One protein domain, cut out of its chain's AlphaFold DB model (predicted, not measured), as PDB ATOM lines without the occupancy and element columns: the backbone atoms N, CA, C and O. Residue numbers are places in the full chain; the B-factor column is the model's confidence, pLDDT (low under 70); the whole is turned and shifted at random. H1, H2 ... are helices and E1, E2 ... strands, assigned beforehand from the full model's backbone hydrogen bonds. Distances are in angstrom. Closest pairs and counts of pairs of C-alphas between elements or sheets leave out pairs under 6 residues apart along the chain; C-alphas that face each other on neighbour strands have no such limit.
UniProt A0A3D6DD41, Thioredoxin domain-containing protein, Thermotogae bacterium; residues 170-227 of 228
ATOM      1  N   ILE A 170     154.877 178.894 169.504       98.50
ATOM      2  CA  ILE A 170     154.177 178.502 170.735       98.50
ATOM      3  C   ILE A 170     154.947 179.088 171.918       98.50
ATOM      4  O   ILE A 170     156.145 178.839 172.056       98.50
ATOM      5  N   LEU A 171     154.255 179.829 172.779       98.19
ATOM      6  CA  LEU A 171     154.775 180.362 174.034       98.19
ATOM      7  C   LEU A 171     154.190 179.581 175.190       98.19
ATOM      8  O   LEU A 171     152.974 179.497 175.330       98.19
ATOM      9  N   THR A 172     155.059 179.046 176.032       98.25
ATOM     10  CA  THR A 172     154.640 178.548 177.336       98.25
ATOM     11  C   THR A 172     154.421 179.736 178.266       98.25
ATOM     12  O   THR A 172     155.331 180.546 178.443       98.25
ATOM     13  N   VAL A 173     153.230 179.840 178.855       98.00
ATOM     14  CA  VAL A 173     152.853 180.934 179.761       98.00
ATOM     15  C   VAL A 173     152.211 180.404 181.041       98.00
ATOM     16  O   VAL A 173     151.675 179.293 181.075       98.00
ATOM     17  N   SER A 174     152.246 181.219 182.096       98.00
ATOM     18  CA  SER A 174     151.530 180.935 183.339       98.00
ATOM     19  C   SER A 174     150.011 181.046 183.143       98.00
ATOM     20  O   SER A 174     149.540 181.723 182.225       98.00
ATOM     21  N   GLN A 175     149.224 180.432 184.035       97.62
ATOM     22  CA  GLN A 175     147.769 180.636 184.045       97.62
ATOM     23  C   GLN A 175     147.416 182.120 184.222       97.62
ATOM     24  O   GLN A 175     146.502 182.606 183.566       97.62
ATOM     25  N   GLU A 176     148.142 182.847 185.077       97.88
ATOM     26  CA  GLU A 176     147.902 184.275 185.311       97.88
ATOM     27  C   GLU A 176     148.069 185.089 184.022       97.88
ATOM     28  O   GLU A 176     147.190 185.873 183.666       97.88
ATOM     29  N   ASP A 177     149.166 184.871 183.298       98.31
ATOM     30  CA  ASP A 177     149.448 185.598 182.061       98.31
ATOM     31  C   ASP A 177     148.469 185.226 180.948       98.31
ATOM     32  O   ASP A 177     148.030 186.095 180.196       98.31
ATOM     33  N   ALA A 178     148.068 183.955 180.876       98.38
ATOM     34  CA  ALA A 178     147.049 183.503 179.941       98.38
ATOM     35  C   ALA A 178     145.700 184.201 180.175       98.38
ATOM     36  O   ALA A 178     145.084 184.671 179.218       98.38
ATOM     37  N   GLU A 179     145.244 184.299 181.428       98.44
ATOM     38  CA  GLU A 179     143.994 185.002 181.742       98.44
ATOM     39  C   GLU A 179     144.115 186.509 181.536       98.44
ATOM     40  O   GLU A 179     143.183 187.131 181.029       98.44
ATOM     41  N   PHE A 180     145.269 187.100 181.858       98.62
ATOM     42  CA  PHE A 180     145.526 188.510 181.579       98.62
ATOM     43  C   PHE A 180     145.404 188.812 180.080       98.62
ATOM     44  O   PHE A 180     144.723 189.766 179.700       98.62
ATOM     45  N   VAL A 181     146.018 187.993 179.221       98.50
ATOM     46  CA  VAL A 181     145.925 188.147 177.761       98.50
ATOM     47  C   VAL A 181     144.486 187.961 177.284       98.50
ATOM     48  O   VAL A 181     143.989 188.798 176.541       98.50
ATOM     49  N   LEU A 182     143.769 186.941 177.761       98.50
ATOM     50  CA  LEU A 182     142.360 186.728 177.399       98.50
ATOM     51  C   LEU A 182     141.439 187.882 177.810       98.50
ATOM     52  O   LEU A 182     140.443 188.140 177.138       98.50
ATOM     53  N   GLU A 183     141.749 188.562 178.913       98.38
ATOM     54  CA  GLU A 183     140.983 189.718 179.374       98.38
ATOM     55  C   GLU A 183     141.331 190.994 178.593       98.38
ATOM     56  O   GLU A 183     140.460 191.837 178.358       98.38
ATOM     57  N   LYS A 184     142.610 191.183 178.242       98.06
ATOM     58  CA  LYS A 184     143.133 192.475 177.775       98.06
ATOM     59  C   LYS A 184     143.456 192.545 176.286       98.06
ATOM     60  O   LYS A 184     143.472 193.657 175.758       98.06
ATOM     61  N   ASP A 185     143.710 191.429 175.610       97.31
ATOM     62  CA  ASP A 185     143.944 191.391 174.165       97.31
ATOM     63  C   ASP A 185     142.670 190.978 173.403       97.31
ATOM     64  O   ASP A 185     142.205 189.845 173.534       97.31
ATOM     65  N   PRO A 186     142.096 191.858 172.559       94.75
ATOM     66  CA  PRO A 186     140.929 191.514 171.748       94.75
ATOM     67  C   PRO A 186     141.182 190.418 170.696       94.75
ATOM     68  O   PRO A 186     140.213 189.875 170.154       94.75
ATOM     69  N   LEU A 187     142.439 190.095 170.367       96.00
ATOM     70  CA  LEU A 187     142.781 188.991 169.461       96.00
ATOM     71  C   LEU A 187     142.813 187.633 170.172       96.00
ATOM     72  O   LEU A 187     142.796 186.597 169.492       96.00
ATOM     73  N   ALA A 188     142.839 187.629 171.505       98.12
ATOM     74  CA  ALA A 188     142.968 186.430 172.307       98.12
ATOM     75  C   ALA A 188     141.681 185.602 172.342       98.12
ATOM     76  O   ALA A 188     140.568 186.104 172.507       98.12
ATOM     77  N   VAL A 189     141.826 184.286 172.194       98.31
ATOM     78  CA  VAL A 189     140.715 183.340 172.282       98.31
ATOM     79  C   VAL A 189     141.155 182.037 172.934       98.31
ATOM     80  O   VAL A 189     142.100 181.383 172.493       98.31
ATOM     81  N   ARG A 190     140.425 181.630 173.975       98.31
ATOM     82  CA  ARG A 190     140.597 180.318 174.598       98.31
ATOM     83  C   ARG A 190     139.962 179.249 173.722       98.31
ATOM     84  O   ARG A 190     138.821 179.408 173.284       98.31
ATOM     85  N   ILE A 191     140.690 178.163 173.483       98.06
ATOM     86  CA  ILE A 191     140.179 177.012 172.746       98.06
ATOM     87  C   ILE A 191     140.494 175.690 173.450       98.06
ATOM     88  O   ILE A 191     141.615 175.439 173.891       98.06
ATOM     89  N   ASP A 192     139.495 174.810 173.443       96.50
ATOM     90  CA  ASP A 192     139.603 173.428 173.932       96.50
ATOM     91  C   ASP A 192     139.511 172.409 172.780       96.50
ATOM     92  O   ASP A 192     139.594 171.200 172.971       96.50
ATOM     93  N   SER A 193     139.296 172.891 171.552       96.81
ATOM     94  CA  SER A 193     139.276 172.083 170.334       96.81
ATOM     95  C   SER A 193     139.641 172.925 169.114       96.81
ATOM     96  O   SER A 193     139.527 174.152 169.131       96.81
ATOM     97  N   LEU A 194     140.083 172.267 168.040       95.38
ATOM     98  CA  LEU A 194     140.498 172.944 166.814       95.38
ATOM     99  C   LEU A 194     139.296 173.619 166.121       95.38
ATOM    100  O   LEU A 194     138.350 172.922 165.740       95.38
ATOM    101  N   PRO A 195     139.328 174.946 165.898       94.12
ATOM    102  CA  PRO A 195     138.269 175.640 165.177       94.12
ATOM    103  C   PRO A 195     138.139 175.152 163.731       94.12
ATOM    104  O   PRO A 195     139.121 174.784 163.087       94.12
ATOM    105  N   LYS A 196     136.920 175.225 163.180       94.19
ATOM    106  CA  LYS A 196     136.664 174.900 161.763       94.19
ATOM    107  C   LYS A 196     137.445 175.803 160.805       94.19
ATOM    108  O   LYS A 196     137.920 175.337 159.777       94.19
ATOM    109  N   VAL A 197     137.540 177.088 161.146       95.31
ATOM    110  CA  VAL A 197     138.329 178.090 160.429       95.31
ATOM    111  C   VAL A 197     139.338 178.645 161.420       95.31
ATOM    112  O   VAL A 197     138.951 179.164 162.466       95.31
ATOM    113  N   VAL A 198     140.617 178.483 161.099       97.19
ATOM    114  CA  VAL A 198     141.727 179.000 161.898       97.19
ATOM    115  C   VAL A 198     142.163 180.320 161.285       97.19
ATOM    116  O   VAL A 198     142.430 180.377 160.088       97.19
ATOM    117  N   ASP A 199     142.190 181.363 162.106       97.62
ATOM    118  CA  ASP A 199     142.664 182.690 161.731       97.62
ATOM    119  C   ASP A 199     144.114 182.844 162.211       97.62
ATOM    120  O   ASP A 199     144.330 182.925 163.420       97.62
ATOM    121  N   PRO A 200     145.115 182.878 161.312       98.00
ATOM    122  CA  PRO A 200     146.522 182.947 161.702       98.00
ATOM    123  C   PRO A 200     146.888 184.155 162.572       98.00
ATOM    124  O   PRO A 200     147.897 184.109 163.274       98.00
ATOM    125  N   PHE A 201     146.086 185.223 162.519       97.31
ATOM    126  CA  PHE A 201     146.356 186.507 163.167       97.31
ATOM    127  C   PHE A 201     145.710 186.649 164.551       97.31
ATOM    128  O   PHE A 201     145.880 187.684 165.192       97.31
ATOM    129  N   LYS A 202     144.990 185.624 165.025       97.62
ATOM    130  CA  LYS A 202     144.517 185.552 166.413       97.62
ATOM    131  C   LYS A 202     145.584 185.014 167.358       97.62
ATOM    132  O   LYS A 202     146.489 184.287 166.947       97.62
ATOM    133  N   VAL A 203     145.408 185.319 168.641       98.50
ATOM    134  CA  VAL A 203     146.195 184.749 169.736       98.50
ATOM    135  C   VAL A 203     145.390 183.603 170.341       98.50
ATOM    136  O   VAL A 203     144.354 183.807 170.967       98.50
ATOM    137  N   TYR A 204     145.818 182.366 170.116       98.69
ATOM    138  CA  TYR A 204     145.096 181.203 170.636       98.69
ATOM    139  C   TYR A 204     145.665 180.761 171.974       98.69
ATOM    140  O   TYR A 204     146.865 180.539 172.082       98.69
ATOM    141  N   VAL A 205     144.802 180.568 172.966       98.75
ATOM    142  CA  VAL A 205     145.179 180.121 174.311       98.75
ATOM    143  C   VAL A 205     144.641 178.716 174.550       98.75
ATOM    144  O   VAL A 205     143.442 178.475 174.391       98.75
ATOM    145  N   THR A 206     145.506 177.773 174.924       98.50
ATOM    146  CA  THR A 206     145.107 176.382 175.184       98.50
ATOM    147  C   THR A 206     146.035 175.685 176.176       98.50
ATOM    148  O   THR A 206     147.216 176.002 176.254       98.50
ATOM    149  N   SER A 207     145.512 174.705 176.909       98.00
ATOM    150  CA  SER A 207     146.303 173.797 177.758       98.00
ATOM    151  C   SER A 207     146.555 172.438 177.083       98.00
ATOM    152  O   SER A 207     147.186 171.563 177.667       98.00
ATOM    153  N   ASP A 208     146.068 172.233 175.851       97.81
ATOM    154  CA  ASP A 208     146.321 171.021 175.065       97.81
ATOM    155  C   ASP A 208     147.523 171.234 174.135       97.81
ATOM    156  O   ASP A 208     147.474 171.991 173.158       97.81
ATOM    157  N   ARG A 209     148.615 170.517 174.418       97.06
ATOM    158  CA  ARG A 209     149.851 170.598 173.634       97.06
ATOM    159  C   ARG A 209     149.663 170.141 172.187       97.06
ATOM    160  O   ARG A 209     150.207 170.768 171.281       97.06
ATOM    161  N   SER A 210     148.871 169.095 171.953       97.44
ATOM    162  CA  SER A 210     148.591 168.602 170.599       97.44
ATOM    163  C   SER A 210     147.784 169.619 169.799       97.44
ATOM    164  O   SER A 210     147.982 169.771 168.592       97.44
ATOM    165  N   LEU A 211     146.869 170.332 170.457       97.94
ATOM    166  CA  LEU A 211     146.114 171.406 169.824       97.94
ATOM    167  C   LEU A 211     147.014 172.593 169.461       97.94
ATOM    168  O   LEU A 211     146.916 173.094 168.340       97.94
ATOM    169  N   ALA A 212     147.919 172.994 170.357       98.12
ATOM    170  CA  ALA A 212     148.903 174.040 170.081       98.12
ATOM    171  C   ALA A 212     149.785 173.692 168.865       98.12
ATOM    172  O   ALA A 212     149.962 174.515 167.970       98.12
ATOM    173  N   GLU A 213     150.270 172.453 168.773       98.31
ATOM    174  CA  GLU A 213     151.079 171.987 167.638       98.31
ATOM    175  C   GLU A 213     150.297 172.012 166.315       98.31
ATOM    176  O   GLU A 213     150.799 172.506 165.307       98.31
ATOM    177  N   LYS A 214     149.022 171.607 166.320       98.31
ATOM    178  CA  LYS A 214     148.149 171.702 165.132       98.31
ATOM    179  C   LYS A 214     147.887 173.143 164.691       98.31
ATOM    180  O   LYS A 214     147.723 173.394 163.498       98.31
ATOM    181  N   LEU A 215     147.782 174.087 165.627       98.44
ATOM    182  CA  LEU A 215     147.657 175.510 165.295       98.44
ATOM    183  C   LEU A 215     148.945 176.044 164.660       98.44
ATOM    184  O   LEU A 215     148.876 176.792 163.684       98.44
ATOM    185  N   LEU A 216     150.104 175.617 165.168       98.25
ATOM    186  CA  LEU A 216     151.408 175.994 164.625       98.25
ATOM    187  C   LEU A 216     151.565 175.509 163.179       98.25
ATOM    188  O   LEU A 216     151.930 176.292 162.306       98.25
ATOM    189  N   GLU A 217     151.197 174.256 162.896       97.81
ATOM    190  CA  GLU A 217     151.172 173.693 161.533       97.81
ATOM    191  C   GLU A 217     150.239 174.461 160.584       97.81
ATOM    192  O   GLU A 217     150.461 174.501 159.375       97.81
ATOM    193  N   LYS A 218     149.192 175.097 161.122       97.62
ATOM    194  CA  LYS A 218     148.270 175.962 160.370       97.62
ATOM    195  C   LYS A 218     148.769 177.399 160.203       97.62
ATOM    196  O   LYS A 218     148.050 178.210 159.625       97.62
ATOM    197  N   GLY A 219     149.976 177.707 160.674       97.38
ATOM    198  CA  GLY A 219     150.618 179.007 160.500       97.38
ATOM    199  C   GLY A 219     150.133 180.085 161.465       97.38
ATOM    200  O   GLY A 219     150.313 181.262 161.176       97.38
ATOM    201  N   VAL A 220     149.514 179.716 162.591       98.50
ATOM    202  CA  VAL A 220     149.114 180.686 163.618       98.50
ATOM    203  C   VAL A 220     150.344 181.371 164.205       98.50
ATOM    204  O   VAL A 220     151.266 180.707 164.678       98.50
ATOM    205  N   TYR A 221     150.344 182.707 164.207       98.50
ATOM    206  CA  TYR A 221     151.514 183.478 164.619       98.50
ATOM    207  C   TYR A 221     151.760 183.452 166.124       98.50
ATOM    208  O   TYR A 221     152.920 183.459 166.534       98.50
ATOM    209  N   ARG A 222     150.705 183.411 166.950       98.31
ATOM    210  CA  ARG A 222     150.821 183.385 168.415       98.31
ATOM    211  C   ARG A 222     149.896 182.361 169.052       98.31
ATOM    212  O   ARG A 222     148.673 182.421 168.918       98.31
ATOM    213  N   ILE A 223     150.510 181.426 169.767       98.75
ATOM    214  CA  ILE A 223     149.824 180.367 170.501       98.75
ATOM    215  C   ILE A 223     150.361 180.386 171.926       98.75
ATOM    216  O   ILE A 223     151.552 180.172 172.133       98.75
ATOM    217  N   LEU A 224     149.496 180.638 172.901       98.75
ATOM    218  CA  LEU A 224     149.825 180.586 174.317       98.75
ATOM    219  C   LEU A 224     149.430 179.213 174.861       98.75
ATOM    220  O   LEU A 224     148.247 178.888 174.990       98.75
ATOM    221  N   PHE A 225     150.434 178.393 175.142       98.56
ATOM    222  CA  PHE A 225     150.282 177.112 175.807       98.56
ATOM    223  C   PHE A 225     150.372 177.314 177.320       98.56
ATOM    224  O   PHE A 225     151.391 177.783 177.826       98.56
ATOM    225  N   VAL A 226     149.307 176.963 178.034       98.00
ATOM    226  CA  VAL A 226     149.239 177.106 179.491       98.00
ATOM    227  C   VAL A 226     149.677 175.803 180.146       98.00
ATOM    228  O   VAL A 226     149.052 174.765 179.915       98.00
ATOM    229  N   GLU A 227     150.737 175.856 180.951       83.69
ATOM    230  CA  GLU A 227     151.161 174.709 181.762       83.69
ATOM    231  C   GLU A 227     150.101 174.382 182.820       83.69
ATOM    232  O   GLU A 227     149.580 175.277 183.490       83.69
TER     233      GLU A 227
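Overview. This is residues 170 to 227 of the 228 residues of the protein "Thioredoxin domain-containing protein" of Thermotogae bacterium (UniProt A0A3D6DD41). A twisted parallel sheet, strands E1 E4 E3 E2, lies between H1 and H2 in three layers. The 58 printed residues include, in chain order, E1, H1, E2, E3, H2 and E4, class mixed. The whole is compact, radius of gyration of the C-alphas 10.1 A, spans 26 by 22 by 17 A.

Arrangement. Parallel neighbours in turn are E1, residues 170 to 173, E4, 222 to 226, E3, 203 to 206, and E2, 188 to 190. N 171 to O 223 is 2.8 A, N 224 to O 204 2.8 A, N 205 to O 189 2.9 A. H1, residues 175 to 184, and H2, 209 to 217, lie on opposite faces, every O i to N i+4 pair within hydrogen-bond range. E3, H2, E4 form a right-handed strand-helix-strand unit, E1, H1, E2 a split one.

Along the chain. E1 begins at C-alpha 170 (154.177, 178.502, 170.735) and E4 ends at C-alpha 226 (149.239, 177.106, 179.491).

Size, cuts and confidence. The printed part has no cut, one long link, residues 191 to 202, and no pLDDT under 70.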